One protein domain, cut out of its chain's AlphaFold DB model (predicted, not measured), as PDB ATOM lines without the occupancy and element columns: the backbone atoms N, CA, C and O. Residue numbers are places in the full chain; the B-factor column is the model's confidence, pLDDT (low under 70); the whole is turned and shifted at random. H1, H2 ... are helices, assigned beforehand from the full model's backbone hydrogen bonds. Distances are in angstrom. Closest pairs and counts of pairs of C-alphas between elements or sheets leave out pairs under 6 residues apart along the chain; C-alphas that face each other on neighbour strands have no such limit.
ATOM      1  N   GLU A   2      42.712 -15.365  53.504       57.72
ATOM      2  CA  GLU A   2      42.488 -15.833  52.120       57.72
ATOM      3  C   GLU A   2      41.529 -17.028  51.987       57.72
ATOM      4  O   GLU A   2      40.753 -17.091  51.037       57.72
ATOM      5  N   PHE A   3      41.508 -17.941  52.963       52.69
ATOM      6  CA  PHE A   3      40.677 -19.151  52.907       52.69
ATOM      7  C   PHE A   3      39.169 -18.853  52.905       52.69
ATOM      8  O   PHE A   3      38.381 -19.529  52.248       52.69
ATOM      9  N   GLU A   4      38.759 -17.802  53.610       56.22
ATOM     10  CA  GLU A   4      37.356 -17.410  53.736       56.22
ATOM     11  C   GLU A   4      36.861 -16.685  52.478       56.22
ATOM     12  O   GLU A   4      35.746 -16.920  52.015       56.22
ATOM     13  N   THR A   5      37.739 -15.906  51.845       58.56
ATOM     14  CA  THR A   5      37.504 -15.290  50.534       58.56
ATOM     15  C   THR A   5      37.412 -16.341  49.427       58.56
ATOM     16  O   THR A   5      36.513 -16.273  48.587       58.56
ATOM     17  N   ILE A   6      38.287 -17.352  49.444       60.00
ATOM     18  CA  ILE A   6      38.260 -18.474  48.492       60.00
ATOM     19  C   ILE A   6      36.992 -19.315  48.689       60.00
ATOM     20  O   ILE A   6      36.312 -19.633  47.715       60.00
ATOM     21  N   ARG A   7      36.605 -19.595  49.940       54.31
ATOM     22  CA  ARG A   7      35.358 -20.301  50.270       54.31
ATOM     23  C   ARG A   7      34.118 -19.542  49.788       54.31
ATOM     24  O   ARG A   7      33.246 -20.152  49.177       54.31
ATOM     25  N   LYS A   8      34.043 -18.222  50.002       55.38
ATOM     26  CA  LYS A   8      32.932 -17.389  49.501       55.38
ATOM     27  C   LYS A   8      32.854 -17.396  47.971       55.38
ATOM     28  O   LYS A   8      31.762 -17.518  47.422       55.38
ATOM     29  N   ARG A   9      33.998 -17.339  47.279       58.31
ATOM     30  CA  ARG A   9      34.060 -17.414  45.808       58.31
ATOM     31  C   ARG A   9      33.662 -18.787  45.270       58.31
ATOM     32  O   ARG A   9      32.928 -18.844  44.294       58.31
ATOM     33  N   LEU A  10      34.071 -19.875  45.923       52.53
ATOM     34  CA  LEU A  10      33.674 -21.238  45.548       52.53
ATOM     35  C   LEU A  10      32.179 -21.488  45.759       52.53
ATOM     36  O   LEU A  10      31.548 -22.104  44.908       52.53
ATOM     37  N   ILE A  11      31.597 -20.972  46.846       57.25
ATOM     38  CA  ILE A  11      30.150 -21.056  47.090       57.25
ATOM     39  C   ILE A  11      29.390 -20.223  46.055       57.25
ATOM     40  O   ILE A  11      28.447 -20.721  45.454       57.25
ATOM     41  N   SER A  12      29.824 -18.988  45.788       50.16
ATOM     42  CA  SER A  12      29.225 -18.136  44.754       50.16
ATOM     43  C   SER A  12      29.313 -18.780  43.365       50.16
ATOM     44  O   SER A  12      28.323 -18.797  42.638       50.16
ATOM     45  N   PHE A  13      30.448 -19.399  43.029       57.19
ATOM     46  CA  PHE A  13      30.635 -20.134  41.781       57.19
ATOM     47  C   PHE A  13      29.753 -21.386  41.711       57.19
ATOM     48  O   PHE A  13      29.119 -21.606  40.688       57.19
ATOM     49  N   ALA A  14      29.635 -22.162  42.792       53.78
ATOM     50  CA  ALA A  14      28.781 -23.349  42.856       53.78
ATOM     51  C   ALA A  14      27.283 -23.009  42.786       53.78
ATOM     52  O   ALA A  14      26.532 -23.711  42.120       53.78
ATOM     53  N   VAL A  15      26.854 -21.911  43.415       52.59
ATOM     54  CA  VAL A  15      25.480 -21.386  43.321       52.59
ATOM     55  C   VAL A  15      25.200 -20.890  41.906       52.59
ATOM     56  O   VAL A  15      24.161 -21.211  41.342       52.59
ATOM     57  N   THR A  16      26.151 -20.183  41.294       52.47
ATOM     58  CA  THR A  16      26.052 -19.739  39.896       52.47
ATOM     59  C   THR A  16      25.997 -20.938  38.949       52.47
ATOM     60  O   THR A  16      25.177 -20.959  38.041       52.47
ATOM     61  N   LEU A  17      26.785 -21.989  39.197       48.22
ATOM     62  CA  LEU A  17      26.719 -23.235  38.435       48.22
ATOM     63  C   LEU A  17      25.401 -23.979  38.654       48.22
ATOM     64  O   LEU A  17      24.873 -24.523  37.697       48.22
ATOM     65  N   LEU A  18      24.834 -23.991  39.861       49.25
ATOM     66  CA  LEU A  18      23.517 -24.581  40.138       49.25
ATOM     67  C   LEU A  18      22.380 -23.810  39.451       49.25
ATOM     68  O   LEU A  18      21.452 -24.432  38.944       49.25
ATOM     69  N   LEU A  19      22.484 -22.481  39.377       48.03
ATOM     70  CA  LEU A  19      21.526 -21.617  38.682       48.03
ATOM     71  C   LEU A  19      21.640 -21.733  37.154       48.03
ATOM     72  O   LEU A  19      20.624 -21.799  36.472       48.03
ATOM     73  N   ILE A  20      22.862 -21.813  36.617       47.94
ATOM     74  CA  ILE A  20      23.111 -21.949  35.172       47.94
ATOM     75  C   ILE A  20      22.848 -23.382  34.690       47.94
ATOM     76  O   ILE A  20      22.395 -23.577  33.566       47.94
ATOM     77  N   SER A  21      23.143 -24.399  35.506       42.56
ATOM     78  CA  SER A  21      23.136 -25.786  35.030       42.56
ATOM     79  C   SER A  21      21.761 -26.418  34.936       42.56
ATOM     80  O   SER A  21      21.688 -27.414  34.234       42.56
ATOM     81  N   GLY A  22      20.702 -25.897  35.575       44.28
ATOM     82  CA  GLY A  22      19.285 -26.190  35.276       44.28
ATOM     83  C   GLY A  22      18.834 -27.658  35.101       44.28
ATOM     84  O   GLY A  22      17.687 -27.877  34.719       44.28
ATOM     85  N   HIS A  23      19.692 -28.657  35.326       40.78
ATOM     86  CA  HIS A  23      19.541 -30.059  34.908       40.78
ATOM     87  C   HIS A  23      20.069 -31.054  35.952       40.78
ATOM     88  O   HIS A  23      20.060 -32.263  35.712       40.78
ATOM     89  N   ILE A  24      20.480 -30.603  37.139       39.75
ATOM     90  CA  ILE A  24      20.715 -31.534  38.246       39.75
ATOM     91  C   ILE A  24      19.378 -31.760  38.951       39.75
ATOM     92  O   ILE A  24      18.885 -30.910  39.686       39.75
ATOM     93  N   TYR A  25      18.797 -32.922  38.657       39.28
ATOM     94  CA  TYR A  25      17.607 -33.522  39.251       39.28
ATOM     95  C   TYR A  25      17.479 -33.268  40.768       39.28
ATOM     96  O   TYR A  25      17.931 -34.062  41.590       39.28
ATOM     97  N   LEU A  26      16.760 -32.212  41.146       40.47
ATOM     98  CA  LEU A  26      16.002 -32.163  42.393       40.47
ATOM     99  C   LEU A  26      14.558 -32.499  42.032       40.47
ATOM    100  O   LEU A  26      13.732 -31.619  41.814       40.47
ATOM    101  N   LYS A  27      14.267 -33.796  41.924       35.06
ATOM    102  CA  LYS A  27      12.943 -34.321  41.547       35.06
ATOM    103  C   LYS A  27      11.806 -33.850  42.478       35.06
ATOM    104  O   LYS A  27      10.652 -33.933  42.080       35.06
ATOM    105  N   ASP A  28      12.150 -33.290  43.643       38.19
ATOM    106  CA  ASP A  28      11.215 -32.796  44.663       38.19
ATOM    107  C   ASP A  28      11.238 -31.265  44.861       38.19
ATOM    108  O   ASP A  28      10.485 -30.739  45.676       38.19
ATOM    109  N   TYR A  29      12.077 -30.524  44.125       41.94
ATOM    110  CA  TYR A  29      12.071 -29.058  44.134       41.94
ATOM    111  C   TYR A  29      11.942 -28.555  42.705       41.94
ATOM    112  O   TYR A  29      12.928 -28.389  41.988       41.94
ATOM    113  N   TYR A  30      10.701 -28.296  42.299       39.31
ATOM    114  CA  TYR A  30      10.419 -27.496  41.118       39.31
ATOM    115  C   TYR A  30      10.991 -26.092  41.364       39.31
ATOM    116  O   TYR A  30      10.381 -25.275  42.046       39.31
ATOM    117  N   ILE A  31      12.205 -25.834  40.880       41.59
ATOM    118  CA  ILE A  31      12.730 -24.478  40.743       41.59
ATOM    119  C   ILE A  31      12.245 -24.030  39.365       41.59
ATOM    120  O   ILE A  31      12.760 -24.545  38.368       41.59
ATOM    121  N   PRO A  32      11.218 -23.169  39.267       39.59
ATOM    122  CA  PRO A  32      10.749 -22.719  37.969       39.59
ATOM    123  C   PRO A  32      11.910 -22.025  37.251       39.59
ATOM    124  O   PRO A  32      12.456 -21.039  37.745       39.59
ATOM    125  N   GLN A  33      12.309 -22.578  36.102       40.19
ATOM    126  CA  GLN A  33      13.234 -21.920  35.188       40.19
ATOM    127  C   GLN A  33      12.623 -20.573  34.785       40.19
ATOM    128  O   GLN A  33      11.491 -20.536  34.308       40.19
ATOM    129  N   TYR A  34      13.369 -19.489  35.011       44.72
ATOM    130  CA  TYR A  34      13.012 -18.112  34.663       44.72
ATOM    131  C   TYR A  34      11.627 -17.670  35.152       44.72
ATOM    132  O   TYR A  34      10.684 -17.491  34.381       44.72
ATOM    133  N   SER A  35      11.518 -17.411  36.456       47.19
ATOM    134  CA  SER A  35      10.445 -16.547  36.942       47.19
ATOM    135  C   SER A  35      10.720 -15.118  36.442       47.19
ATOM    136  O   SER A  35      11.786 -14.584  36.753       47.19
ATOM    137  N   PRO A  36       9.797 -14.443  35.724       51.41
ATOM    138  CA  PRO A  36       9.977 -13.043  35.305       51.41
ATOM    139  C   PRO A  36      10.142 -12.074  36.493       51.41
ATOM    140  O   PRO A  36      10.396 -10.886  36.310       51.41
ATOM    141  N   TYR A  37      10.026 -12.590  37.717       52.88
ATOM    142  CA  TYR A  37      10.113 -11.883  38.982       52.88
ATOM    143  C   TYR A  37      11.484 -12.017  39.679       52.88
ATOM    144  O   TYR A  37      11.610 -11.643  40.843       52.88
ATOM    145  N   GLU A  38      12.529 -12.513  39.000       55.03
ATOM    146  CA  GLU A  38      13.893 -12.645  39.565       55.03
ATOM    147  C   GLU A  38      14.454 -11.340  40.165       55.03
ATOM    148  O   GLU A  38      15.276 -11.381  41.084       55.03
ATOM    149  N   ASN A  39      13.975 -10.187  39.693       63.12
ATOM    150  CA  ASN A  39      14.440  -8.867  40.121       63.12
ATOM    151  C   ASN A  39      13.504  -8.138  41.092       63.12
ATOM    152  O   ASN A  39      13.811  -7.008  41.463       63.12
ATOM    153  N   VAL A  40      12.398  -8.754  41.519       68.50
ATOM    154  CA  VAL A  40      11.430  -8.094  42.405       68.50
ATOM    155  C   VAL A  40      12.054  -7.834  43.773       68.50
ATOM    156  O   VAL A  40      12.551  -8.751  44.434       68.50
ATOM    157  N   LYS A  41      12.004  -6.574  44.218       80.94
ATOM    158  CA  LYS A  41      12.532  -6.153  45.522       80.94
ATOM    159  C   LYS A  41      11.417  -5.909  46.529       80.94
ATOM    160  O   LYS A  41      10.358  -5.394  46.191       80.94
ATOM    161  N   TYR A  42      11.713  -6.165  47.803       84.31
ATOM    162  CA  TYR A  42      10.831  -5.834  48.931       84.31
ATOM    163  C   TYR A  42      10.269  -4.406  48.860       84.31
ATOM    164  O   TYR A  42       9.070  -4.214  49.035       84.31
ATOM    165  N   VAL A  43      11.132  -3.419  48.582       86.75
ATOM    166  CA  VAL A  43      10.747  -1.999  48.540       86.75
ATOM    167  C   VAL A  43       9.707  -1.748  47.448       86.75
ATOM    168  O   VAL A  43       8.734  -1.044  47.684       86.75
ATOM    169  N   GLU A  44       9.854  -2.390  46.288       88.75
ATOM    170  CA  GLU A  44       8.933  -2.226  45.161       88.75
ATOM    171  C   GLU A  44       7.544  -2.787  45.488       88.75
ATOM    172  O   GLU A  44       6.541  -2.121  45.243       88.75
ATOM    173  N   ILE A  45       7.473  -3.975  46.102       88.94
ATOM    174  CA  ILE A  45       6.197  -4.567  46.540       88.94
ATOM    175  C   ILE A  45       5.542  -3.689  47.609       88.94
ATOM    176  O   ILE A  45       4.335  -3.439  47.556       88.94
ATOM    177  N   ALA A  46       6.328  -3.210  48.576       89.81
ATOM    178  CA  ALA A  46       5.836  -2.362  49.652       89.81
ATOM    179  C   ALA A  46       5.235  -1.053  49.112       89.81
ATOM    180  O   ALA A  46       4.107  -0.716  49.467       89.81
ATOM    181  N   GLU A  47       5.940  -0.372  48.206       93.25
ATOM    182  CA  GLU A  47       5.473   0.866  47.572       93.25
ATOM    183  C   GLU A  47       4.247   0.649  46.679       93.25
ATOM    184  O   GLU A  47       3.318   1.456  46.704       93.25
ATOM    185  N   LYS A  48       4.214  -0.436  45.891       94.12
ATOM    186  CA  LYS A  48       3.035  -0.792  45.084       94.12
ATOM    187  C   LYS A  48       1.815  -1.042  45.967       94.12
ATOM    188  O   LYS A  48       0.727  -0.572  45.646       94.12
ATOM    189  N   SER A  49       2.008  -1.735  47.089       94.06
ATOM    190  CA  SER A  49       0.941  -2.004  48.055       94.06
ATOM    191  C   SER A  49       0.392  -0.713  48.659       94.06
ATOM    192  O   SER A  49      -0.823  -0.547  48.717       94.06
ATOM    193  N   ASP A  50       1.261   0.226  49.047       94.50
ATOM    194  CA  ASP A  50       0.833   1.517  49.603       94.50
ATOM    195  C   ASP A  50       0.050   2.345  48.584       94.50
ATOM    196  O   ASP A  50      -1.044   2.820  48.886       94.50
ATOM    197  N   LYS A  51       0.558   2.443  47.350       96.56
ATOM    198  CA  LYS A  51      -0.127   3.142  46.253       96.56
ATOM    199  C   LYS A  51      -1.487   2.529  45.946       96.56
ATOM    200  O   LYS A  51      -2.450   3.254  45.712       96.56
ATOM    201  N   LEU A  52      -1.584   1.200  45.951       96.12
ATOM    202  CA  LEU A  52      -2.852   0.513  45.735       96.12
ATOM    203  C   LEU A  52      -3.839   0.793  46.876       96.12
ATOM    204  O   LEU A  52      -5.000   1.090  46.612       96.12
ATOM    205  N   ILE A  53      -3.393   0.731  48.133       94.44
ATOM    206  CA  ILE A  53      -4.238   1.031  49.296       94.44
ATOM    207  C   ILE A  53      -4.737   2.482  49.247       94.44
ATOM    208  O   ILE A  53      -5.920   2.738  49.482       94.44
ATOM    209  N   GLU A  54      -3.866   3.434  48.917       95.56
ATOM    210  CA  GLU A  54      -4.233   4.839  48.726       95.56
ATOM    211  C   GLU A  54      -5.255   4.997  47.592       95.56
ATOM    212  O   GLU A  54      -6.286   5.653  47.766       95.56
ATOM    213  N   PHE A  55      -5.025   4.326  46.460       95.81
ATOM    214  CA  PHE A  55      -5.944   4.334  45.328       95.81
ATOM    215  C   PHE A  55      -7.324   3.793  45.712       95.81
ATOM    216  O   PHE A  55      -8.319   4.479  45.472       95.81
ATOM    217  N   ILE A  56      -7.397   2.622  46.357       93.94
ATOM    218  CA  ILE A  56      -8.662   2.036  46.822       93.94
ATOM    219  C   ILE A  56      -9.392   3.033  47.724       93.94
ATOM    220  O   ILE A  56     -10.557   3.338  47.472       93.94
ATOM    221  N   ASN A  57      -8.702   3.596  48.722       93.81
ATOM    222  CA  ASN A  57      -9.283   4.574  49.643       93.81
ATOM    223  C   ASN A  57      -9.848   5.801  48.928       93.81
ATOM    224  O   ASN A  57     -10.963   6.220  49.232       93.81
ATOM    225  N   SER A  58      -9.123   6.335  47.944       94.69
ATOM    226  CA  SER A  58      -9.568   7.495  47.164       94.69
ATOM    227  C   SER A  58     -10.850   7.242  46.358       94.69
ATOM    228  O   SER A  58     -11.496   8.191  45.918       94.69
ATOM    229  N   LYS A  59     -11.216   5.970  46.146       94.12
ATOM    230  CA  LYS A  59     -12.380   5.536  45.362       94.12
ATOM    231  C   LYS A  59     -13.474   4.873  46.203       94.12
ATOM    232  O   LYS A  59     -14.451   4.406  45.628       94.12
ATOM    233  N   LEU A  60     -13.332   4.803  47.531       89.88
ATOM    234  CA  LEU A  60     -14.280   4.083  48.394       89.88
ATOM    235  C   LEU A  60     -15.667   4.732  48.473       89.88
ATOM    236  O   LEU A  60     -16.648   4.014  48.650       89.88
ATOM    237  N   GLU A  61     -15.750   6.059  48.385       88.25
ATOM    238  CA  GLU A  61     -17.033   6.772  48.477       88.25
ATOM    239  C   GLU A  61     -17.882   6.593  47.208       88.25
ATOM    240  O   GLU A  61     -19.102   6.463  47.282       88.25
ATOM    241  N   GLU A  62     -17.230   6.485  46.049       89.44
ATOM    242  CA  GLU A  62     -17.873   6.292  44.747       89.44
ATOM    243  C   GLU A  62     -17.240   5.098  44.020       89.44
ATOM    244  O   GLU A  62     -16.433   5.267  43.096       89.44
ATOM    245  N   PRO A  63     -17.548   3.861  44.451       89.38
ATOM    246  CA  PRO A  63     -16.959   2.692  43.835       89.38
ATOM    247  C   PRO A  63     -17.549   2.468  42.440       89.38
ATOM    248  O   PRO A  63     -18.751   2.623  42.223       89.38
ATOM    249  N   THR A  64     -16.713   2.049  41.493       87.88
ATOM    250  CA  THR A  64     -17.152   1.714  40.136       87.88
ATOM    251  C   THR A  64     -16.662   0.332  39.739       87.88
ATOM    252  O   THR A  64     -15.641  -0.160  40.224       87.88
ATOM    253  N   VAL A  65     -17.393  -0.283  38.812       82.56
ATOM    254  CA  VAL A  65     -17.028  -1.558  38.184       82.56
ATOM    255  C   VAL A  65     -15.642  -1.468  37.528       82.56
ATOM    256  O   VAL A  65     -14.805  -2.343  37.726       82.56
ATOM    257  N   ASP A  66     -15.360  -0.381  36.808       86.94
ATOM    258  CA  ASP A  66     -14.075  -0.196  36.123       86.94
ATOM    259  C   ASP A  66     -12.902  -0.128  37.108       86.94
ATOM    260  O   ASP A  66     -11.893  -0.818  36.946       86.94
ATOM    261  N   ASN A  67     -13.053   0.658  38.179       90.69
ATOM    262  CA  ASN A  67     -12.037   0.763  39.222       90.69
ATOM    263  C   ASN A  67     -11.844  -0.573  39.946       90.69
ATOM    264  O   ASN A  67     -10.711  -0.924  40.265       90.69
ATOM    265  N   PHE A  68     -12.911  -1.349  40.156       89.00
ATOM    266  CA  PHE A  68     -12.801  -2.694  40.715       89.00
ATOM    267  C   PHE A  68     -11.893  -3.595  39.874       89.00
ATOM    268  O   PHE A  68     -11.035  -4.285  40.428       89.00
ATOM    269  N   PHE A  69     -12.026  -3.573  38.544       86.31
ATOM    270  CA  PHE A  69     -11.164  -4.368  37.666       86.31
ATOM    271  C   PHE A  69      -9.709  -3.915  37.696       86.31
ATOM    272  O   PHE A  69      -8.811  -4.762  37.717       86.31
ATOM    273  N   VAL A  70      -9.467  -2.602  37.751       90.31
ATOM    274  CA  VAL A  70      -8.121  -2.047  37.942       90.31
ATOM    275  C   VAL A  70      -7.531  -2.543  39.263       90.31
ATOM    276  O   VAL A  70      -6.464  -3.152  39.257       90.31
ATOM    277  N   ILE A  71      -8.259  -2.385  40.373       91.38
ATOM    278  CA  ILE A  71      -7.847  -2.848  41.706       91.38
ATOM    279  C   ILE A  71      -7.520  -4.341  41.668       91.38
ATOM    280  O   ILE A  71      -6.428  -4.745  42.051       91.38
ATOM    281  N   ARG A  72      -8.424  -5.172  41.141       87.50
ATOM    282  CA  ARG A  72      -8.238  -6.627  41.047       87.50
ATOM    283  C   ARG A  72      -6.995  -7.024  40.266       87.50
ATOM    284  O   ARG A  72      -6.313  -7.976  40.652       87.50
ATOM    285  N   LYS A  73      -6.720  -6.342  39.156       89.56
ATOM    286  CA  LYS A  73      -5.529  -6.595  38.345       89.56
ATOM    287  C   LYS A  73      -4.261  -6.285  39.140       89.56
ATOM    288  O   LYS A  73      -3.382  -7.140  39.207       89.56
ATOM    289  N   GLU A  74      -4.207  -5.122  39.782       92.69
ATOM    290  CA  GLU A  74      -3.063  -4.711  40.602       92.69
ATOM    291  C   GLU A  74      -2.854  -5.647  41.802       92.69
ATOM    292  O   GLU A  74      -1.733  -6.087  42.051       92.69
ATOM    293  N   ILE A  75      -3.934  -6.052  42.486       90.88
ATOM    294  CA  ILE A  75      -3.883  -7.058  43.559       90.88
ATOM    295  C   ILE A  75      -3.222  -8.341  43.052       90.88
ATOM    296  O   ILE A  75      -2.288  -8.836  43.678       90.88
ATOM    297  N   ARG A  76      -3.661  -8.885  41.909       88.06
ATOM    298  CA  ARG A  76      -3.090 -10.127  41.358       88.06
ATOM    299  C   ARG A  76      -1.594 -10.001  41.083       88.06
ATOM    300  O   ARG A  76      -0.865 -10.944  41.376       88.06
ATOM    301  N   GLU A  77      -1.139  -8.878  40.536       89.88
ATOM    302  CA  GLU A  77       0.287  -8.676  40.262       89.88
ATOM    303  C   GLU A  77       1.108  -8.548  41.552       89.88
ATOM    304  O   GLU A  77       2.114  -9.240  41.697       89.88
ATOM    305  N   ILE A  78       0.633  -7.784  42.541       90.62
ATOM    306  CA  ILE A  78       1.295  -7.677  43.852       90.62
ATOM    307  C   ILE A  78       1.370  -9.041  44.548       90.62
ATOM    308  O   ILE A  78       2.407  -9.392  45.108       90.62
ATOM    309  N   ILE A  79       0.299  -9.840  44.492       87.69
ATOM    310  CA  ILE A  79       0.268 -11.185  45.081       87.69
ATOM    311  C   ILE A  79       1.310 -12.095  44.416       87.69
ATOM    312  O   ILE A  79       2.054 -12.783  45.118       87.69
ATOM    313  N   LYS A  80       1.392 -12.095  43.080       86.75
ATOM    314  CA  LYS A  80       2.400 -12.879  42.346       86.75
ATOM    315  C   LYS A  80       3.818 -12.479  42.748       86.75
ATOM    316  O   LYS A  80       4.637 -13.348  43.036       86.75
ATOM    317  N   GLU A  81       4.086 -11.179  42.811       88.25
ATOM    318  CA  GLU A  81       5.381 -10.628  43.216       88.25
ATOM    319  C   GLU A  81       5.736 -10.990  44.667       88.25
ATOM    320  O   GLU A  81       6.863 -11.404  44.948       88.25
ATOM    321  N   TYR A  82       4.766 -10.912  45.583       87.00
ATOM    322  CA  TYR A  82       4.925 -11.298  46.986       87.00
ATOM    323  C   TYR A  82       5.300 -12.777  47.137       87.00
ATOM    324  O   TYR A  82       6.270 -13.100  47.829       87.00
ATOM    325  N   TYR A  83       4.576 -13.680  46.470       83.88
ATOM    326  CA  TYR A  83       4.883 -15.110  46.536       83.88
ATOM    327  C   TYR A  83       6.216 -15.443  45.865       83.88
ATOM    328  O   TYR A  83       6.996 -16.197  46.441       83.88
ATOM    329  N   ALA A  84       6.546 -14.816  44.731       83.19
ATOM    330  CA  ALA A  84       7.851 -14.990  44.095       83.19
ATOM    331  C   ALA A  84       9.008 -14.595  45.033       83.19
ATOM    332  O   ALA A  84      10.008 -15.313  45.135       83.19
ATOM    333  N   LEU A  85       8.861 -13.487  45.767       81.19
ATOM    334  CA  LEU A  85       9.855 -13.043  46.743       81.19
ATOM    335  C   LEU A  85       9.973 -14.017  47.931       81.19
ATOM    336  O   LEU A  85      11.084 -14.341  48.361       81.19
ATOM    337  N   LYS A  86       8.844 -14.528  48.432       79.19
ATOM    338  CA  LYS A  86       8.794 -15.504  49.533       79.19
ATOM    339  C   LYS A  86       9.395 -16.861  49.149       79.19
ATOM    340  O   LYS A  86      10.134 -17.465  49.936       79.19
ATOM    341  N   ASP A  87       9.127 -17.331  47.938       75.94
ATOM    342  CA  ASP A  87       9.675 -18.583  47.415       75.94
ATOM    343  C   ASP A  87      11.190 -18.476  47.245       75.94
ATOM    344  O   ASP A  87      11.939 -19.343  47.711       75.94
ATOM    345  N   ARG A  88      11.669 -17.352  46.696       72.94
ATOM    346  CA  ARG A  88      13.100 -17.041  46.621       72.94
ATOM    347  C   ARG A  88      13.749 -17.034  48.004       72.94
ATOM    348  O   ARG A  88      14.805 -17.643  48.173       72.94
ATOM    349  N   GLN A  89      13.129 -16.402  49.004       70.19
ATOM    350  CA  GLN A  89      13.632 -16.413  50.383       70.19
ATOM    351  C   GLN A  89      13.741 -17.843  50.927       70.19
ATOM    352  O   GLN A  89      14.748 -18.188  51.550       70.19
ATOM    353  N   THR A  90      12.748 -18.691  50.660       68.00
ATOM    354  CA  THR A  90      12.737 -20.093  51.099       68.00
ATOM    355  C   THR A  90      13.869 -20.898  50.456       68.00
ATOM    356  O   THR A  90      14.548 -21.662  51.144       68.00
ATOM    357  N   ILE A  91      14.114 -20.704  49.156       67.44
ATOM    358  CA  ILE A  91      15.191 -21.373  48.414       67.44
ATOM    359  C   ILE A  91      16.568 -20.886  48.891       67.44
ATOM    360  O   ILE A  91      17.427 -21.704  49.223       67.44
ATOM    361  N   ILE A  92      16.772 -19.568  48.993       63.59
ATOM    362  CA  ILE A  92      18.047 -18.978  49.430       63.59
ATOM    363  C   ILE A  92      18.374 -19.397  50.864       63.59
ATOM    364  O   ILE A  92      19.473 -19.884  51.107       63.59
ATOM    365  N   THR A  93      17.417 -19.308  51.796       60.53
ATOM    366  CA  THR A  93      17.625 -19.702  53.204       60.53
ATOM    367  C   THR A  93      18.039 -21.171  53.336       60.53
ATOM    368  O   THR A  93      18.850 -21.510  54.199       60.53
ATOM    369  N   LYS A  94      17.514 -22.054  52.472       60.47
ATOM    370  CA  LYS A  94      17.868 -23.483  52.452       60.47
ATOM    371  C   LYS A  94      19.260 -23.752  51.874       60.47
ATOM    372  O   LYS A  94      19.912 -24.694  52.318       60.47
ATOM    373  N   LEU A  95      19.711 -22.964  50.898       59.28
ATOM    374  CA  LEU A  95      20.930 -23.247  50.128       59.28
ATOM    375  C   LEU A  95      22.157 -22.457  50.593       59.28
ATOM    376  O   LEU A  95      23.275 -22.967  50.551       59.28
ATOM    377  N   VAL A  96      21.977 -21.208  51.022       58.47
ATOM    378  CA  VAL A  96      23.069 -20.265  51.268       58.47
ATOM    379  C   VAL A  96      22.670 -19.405  52.464       58.47
ATOM    380  O   VAL A  96      21.859 -18.496  52.333       58.47
ATOM    381  N   LYS A  97      23.210 -19.683  53.657       54.75
ATOM    382  CA  LYS A  97      23.058 -18.800  54.830       54.75
ATOM    383  C   LYS A  97      23.718 -17.441  54.529       54.75
ATOM    384  O   LYS A  97      24.887 -17.262  54.859       54.75
ATOM    385  N   ASN A  98      23.011 -16.540  53.847       54.69
ATOM    386  CA  ASN A  98      23.530 -15.281  53.306       54.69
ATOM    387  C   ASN A  98      22.633 -14.086  53.668       54.69
ATOM    388  O   ASN A  98      21.452 -14.256  53.953       54.69
ATOM    389  N   GLU A  99      23.215 -12.886  53.614       47.59
ATOM    390  CA  GLU A  99      22.646 -11.597  54.054       47.59
ATOM    391  C   GLU A  99      21.517 -11.038  53.158       47.59
ATOM    392  O   GLU A  99      20.822 -10.115  53.570       47.59
ATOM    393  N   ASP A 100      21.273 -11.623  51.978       55.22
ATOM    394  CA  ASP A 100      20.226 -11.197  51.022       55.22
ATOM    395  C   ASP A 100      18.813 -11.726  51.352       55.22
ATOM    396  O   ASP A 100      17.878 -11.612  50.553       55.22
ATOM    397  N   THR A 101      18.629 -12.357  52.511       68.00
ATOM    398  CA  THR A 101      17.309 -12.790  52.983       68.00
ATOM    399  C   THR A 101      16.533 -11.615  53.564       68.00
ATOM    400  O   THR A 101      17.105 -10.826  54.316       68.00
ATOM    401  N   LEU A 102      15.220 -11.542  53.300       74.69
ATOM    402  CA  LEU A 102      14.356 -10.582  53.990       74.69
ATOM    403  C   LEU A 102      14.558 -10.685  55.499       74.69
ATOM    404  O   LEU A 102      14.540 -11.782  56.072       74.69
ATOM    405  N   THR A 103      14.713  -9.537  56.149       82.50
ATOM    406  CA  THR A 103      14.705  -9.490  57.604       82.50
ATOM    407  C   THR A 103      13.333  -9.930  58.116       82.50
ATOM    408  O   THR A 103      12.315  -9.885  57.413       82.50
ATOM    409  N   ARG A 104      13.281 -10.324  59.390       81.81
ATOM    410  CA  ARG A 104      12.011 -10.610  60.062       81.81
ATOM    411  C   ARG A 104      11.040  -9.426  59.960       81.81
ATOM    412  O   ARG A 104       9.891  -9.634  59.594       81.81
ATOM    413  N   SER A 105      11.523  -8.203  60.185       86.44
ATOM    414  CA  SER A 105      10.704  -6.987  60.088       86.44
ATOM    415  C   SER A 105      10.164  -6.739  58.677       86.44
ATOM    416  O   SER A 105       9.004  -6.372  58.524       86.44
ATOM    417  N   GLN A 106      10.961  -6.986  57.634       87.19
ATOM    418  CA  GLN A 106      10.504  -6.877  56.243       87.19
ATOM    419  C   GLN A 106       9.440  -7.928  55.910       87.19
ATOM    420  O   GLN A 106       8.466  -7.632  55.221       87.19
ATOM    421  N   THR A 107       9.610  -9.149  56.422       85.19
ATOM    422  CA  THR A 107       8.643 -10.241  56.241       85.19
ATOM    423  C   THR A 107       7.311  -9.906  56.917       85.19
ATOM    424  O   THR A 107       6.254 -10.055  56.305       85.19
ATOM    425  N   GLU A 108       7.364  -9.419  58.159       88.38
ATOM    426  CA  GLU A 108       6.190  -8.992  58.925       88.38
ATOM    427  C   GLU A 108       5.466  -7.830  58.229       88.38
ATOM    428  O   GLU A 108       4.251  -7.905  58.047       88.38
ATOM    429  N   LEU A 109       6.192  -6.818  57.733       89.69
ATOM    430  CA  LEU A 109       5.574  -5.692  57.027       89.69
ATOM    431  C   LEU A 109       4.916  -6.111  55.705       89.69
ATOM    432  O   LEU A 109       3.826  -5.644  55.386       89.69
ATOM    433  N   LEU A 110       5.548  -6.986  54.914       88.62
ATOM    434  CA  LEU A 110       4.918  -7.484  53.686       88.62
ATOM    435  C   LEU A 110       3.659  -8.295  53.989       88.62
ATOM    436  O   LEU A 110       2.672  -8.160  53.273       88.62
ATOM    437  N   GLN A 111       3.678  -9.109  55.047       90.06
ATOM    438  CA  GLN A 111       2.492  -9.843  55.481       90.06
ATOM    439  C   GLN A 111       1.372  -8.890  55.915       90.06
ATOM    440  O   GLN A 111       0.215  -9.112  55.569       90.06
ATOM    441  N   GLU A 112       1.708  -7.825  56.641       92.56
ATOM    442  CA  GLU A 112       0.755  -6.786  57.030       92.56
ATOM    443  C   GLU A 112       0.147  -6.096  55.802       92.56
ATOM    444  O   GLU A 112      -1.074  -6.031  55.678       92.56
ATOM    445  N   LYS A 113       0.977  -5.642  54.855       90.31
ATOM    446  CA  LYS A 113       0.512  -5.003  53.612       90.31
ATOM    447  C   LYS A 113      -0.369  -5.937  52.790       90.31
ATOM    448  O   LYS A 113      -1.423  -5.518  52.321       90.31
ATOM    449  N   TYR A 114       0.024  -7.204  52.676       89.81
ATOM    450  CA  TYR A 114      -0.772  -8.244  52.033       89.81
ATOM    451  C   TYR A 114      -2.148  -8.362  52.694       89.81
ATOM    452  O   TYR A 114      -3.158  -8.246  52.010       89.81
ATOM    453  N   ASN A 115      -2.209  -8.493  54.022       90.38
ATOM    454  CA  ASN A 115      -3.473  -8.563  54.759       90.38
ATOM    455  C   ASN A 115      -4.327  -7.297  54.567       90.38
ATOM    456  O   ASN A 115      -5.533  -7.396  54.340       90.38
ATOM    457  N   ASN A 116      -3.704  -6.116  54.606       91.44
ATOM    458  CA  ASN A 116      -4.385  -4.841  54.402       91.44
ATOM    459  C   ASN A 116      -5.018  -4.757  53.009       91.44
ATOM    460  O   ASN A 116      -6.156  -4.309  52.901       91.44
ATOM    461  N   ILE A 117      -4.345  -5.239  51.959       90.62
ATOM    462  CA  ILE A 117      -4.913  -5.286  50.605       90.62
ATOM    463  C   ILE A 117      -6.252  -6.039  50.590       90.62
ATOM    464  O   ILE A 117      -7.217  -5.511  50.042       90.62
ATOM    465  N   PHE A 118      -6.354  -7.208  51.235       88.06
ATOM    466  CA  PHE A 118      -7.625  -7.951  51.299       88.06
ATOM    467  C   PHE A 118      -8.703  -7.203  52.080       88.06
ATOM    468  O   PHE A 118      -9.861  -7.208  51.671       88.06
ATOM    469  N   ILE A 119      -8.337  -6.531  53.175       90.31
ATOM    470  CA  ILE A 119      -9.278  -5.718  53.958       90.31
ATOM    471  C   ILE A 119      -9.825  -4.565  53.105       90.31
ATOM    472  O   ILE A 119     -11.027  -4.306  53.098       90.31
ATOM    473  N   PHE A 120      -8.957  -3.862  52.375       91.31
ATOM    474  CA  PHE A 120      -9.369  -2.755  51.513       91.31
ATOM    475  C   PHE A 120     -10.180  -3.229  50.306       91.31
ATOM    476  O   PHE A 120     -11.174  -2.590  49.962       91.31
ATOM    477  N   GLU A 121      -9.813  -4.362  49.707       89.62
ATOM    478  CA  GLU A 121     -10.596  -5.001  48.652       89.62
ATOM    479  C   GLU A 121     -12.001  -5.368  49.140       89.62
ATOM    480  O   GLU A 121     -12.986  -5.032  48.486       89.62
ATOM    481  N   GLU A 122     -12.110  -6.010  50.305       88.94
ATOM    482  CA  GLU A 122     -13.396  -6.375  50.898       88.94
ATOM    483  C   GLU A 122     -14.260  -5.139  51.147       88.94
ATOM    484  O   GLU A 122     -15.414  -5.109  50.723       88.94
ATOM    485  N   ARG A 123     -13.691  -4.078  51.734       91.44
ATOM    486  CA  ARG A 123     -14.398  -2.803  51.914       91.44
ATOM    487  C   ARG A 123     -14.903  -2.243  50.587       91.44
ATOM    488  O   ARG A 123     -16.029  -1.756  50.527       91.44
ATOM    489  N   TYR A 124     -14.095  -2.314  49.532       92.00
ATOM    490  CA  TYR A 124     -14.487  -1.845  48.205       92.00
ATOM    491  C   TYR A 124     -15.656  -2.660  47.634       92.00
ATOM    492  O   TYR A 124     -16.635  -2.088  47.158       92.00
ATOM    493  N   VAL A 125     -15.599  -3.992  47.743       90.19
ATOM    494  CA  VAL A 125     -16.678  -4.896  47.312       90.19
ATOM    495  C   VAL A 125     -17.961  -4.653  48.106       90.19
ATOM    496  O   VAL A 125     -19.032  -4.564  47.510       90.19
ATOM    497  N   THR A 126     -17.874  -4.472  49.423       91.06
ATOM    498  CA  THR A 126     -19.025  -4.111  50.261       91.06
ATOM    499  C   THR A 126     -19.665  -2.806  49.794       91.06
ATOM    500  O   THR A 126     -20.878  -2.750  49.605       91.06
ATOM    501  N   ARG A 127     -18.863  -1.770  49.515       92.31
ATOM    502  CA  ARG A 127     -19.387  -0.499  48.994       92.31
ATOM    503  C   ARG A 127     -20.076  -0.663  47.648       92.31
ATOM    504  O   ARG A 127     -21.109  -0.043  47.417       92.31
ATOM    505  N   ILE A 128     -19.555  -1.512  46.769       90.06
ATOM    506  CA  ILE A 128     -20.223  -1.861  45.513       90.06
ATOM    507  C   ILE A 128     -21.583  -2.523  45.774       90.06
ATOM    508  O   ILE A 128     -22.585  -2.118  45.182       90.06
ATOM    509  N   LEU A 129     -21.622  -3.524  46.655       90.50
ATOM    510  CA  LEU A 129     -22.837  -4.259  47.011       90.50
ATOM    511  C   LEU A 129     -23.927  -3.326  47.551       90.50
ATOM    512  O   LEU A 129     -25.079  -3.396  47.125       90.50
ATOM    513  N   GLU A 130     -23.545  -2.402  48.425       91.12
ATOM    514  CA  GLU A 130     -24.456  -1.445  49.053       91.12
ATOM    515  C   GLU A 130     -24.867  -0.317  48.098       91.12
ATOM    516  O   GLU A 130     -26.048   0.015  47.986       91.12
ATOM    517  N   ASN A 131     -23.922   0.279  47.369       88.81
ATOM    518  CA  ASN A 131     -24.193   1.491  46.593       88.81
ATOM    519  C   ASN A 131     -24.710   1.190  45.186       88.81
ATOM    520  O   ASN A 131     -25.586   1.914  44.709       88.81
ATOM    521  N   THR A 132     -24.195   0.143  44.537       84.31
ATOM    522  CA  THR A 132     -24.563  -0.228  43.161       84.31
ATOM    523  C   THR A 132     -25.748  -1.183  43.161       84.31
ATOM    524  O   THR A 132     -26.762  -0.894  42.532       84.31
ATOM    525  N   PHE A 133     -25.658  -2.281  43.917       85.19
ATOM    526  CA  PHE A 133     -26.706  -3.308  43.947       85.19
ATOM    527  C   PHE A 133     -27.788  -3.066  45.009       85.19
ATOM    528  O   PHE A 133     -28.779  -3.792  45.030       85.19
TER     529      PHE A 133
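This is residues 2 to 133 of the 247 residues of an uncharacterized protein of Serpentinicella alkaliphila (UniProt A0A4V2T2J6). Three helices make a slender up-and-down bundle, the long H3 and H4 with the shorter H2 packed along part of them, while H1 is set off beyond one end and its residues 2 to 10 stick out. A long stretch with no named element, residues 22 to 41, joins H1 to the bundle. The printed part has 132 residues with four named helices, H1 to H4 in order, and no named strand: all helix. It is loose, with a radius of gyration of the C-alphas of 19.8 A, and spans 67 by 29 by 19 A.

Find C-alpha 65 at (-17.028, -1.558, 38.184); from there H3, the longest helix, runs 45.3 A to residue 95. H4, residues 104 to 131, covers 40.5 A and ends at C-alpha 131 at (-24.193, 1.491, 46.593). H2, residues 42 to 58, is 24.4 A long. H1, residues 2 to 21, begins at C-alpha 2 at (42.488, -15.833, 52.120) and runs 27.7 A.

Start at H3 and look at residues 71 to 85, which alone touch H2. The closest C-alphas, of Ile 45 and Ile 78, are 6.4 A apart in this hairpin, a shallow tilt of 21 degrees, opposite ways. H3 touches H4 with residues 68 to 82 alone, a second hairpin at 20 degrees, with the closest C-alphas, Ile 75 and Ile 117, 7.3 A apart. H2 and H4 touch and run the same way at 22 degrees; their closest C-alphas, Ser 49 and Lys 113, are 6.3 A apart. H1 is apart from H2 and H4, and only just from H3, at 8.4 A. In H1, H2, H3 and H4 every O i to N i+4 pair is within hydrogen-bond range.

The C-alphas farthest apart, those of Glu 2 and Phe 133, are 70.8 A apart. The printed part has no cut; the link from H1 to H2 is long. Residues 23 to 28 stand free too. Look for pLDDT under 70 at residues 2 to 40 and 90 to 101.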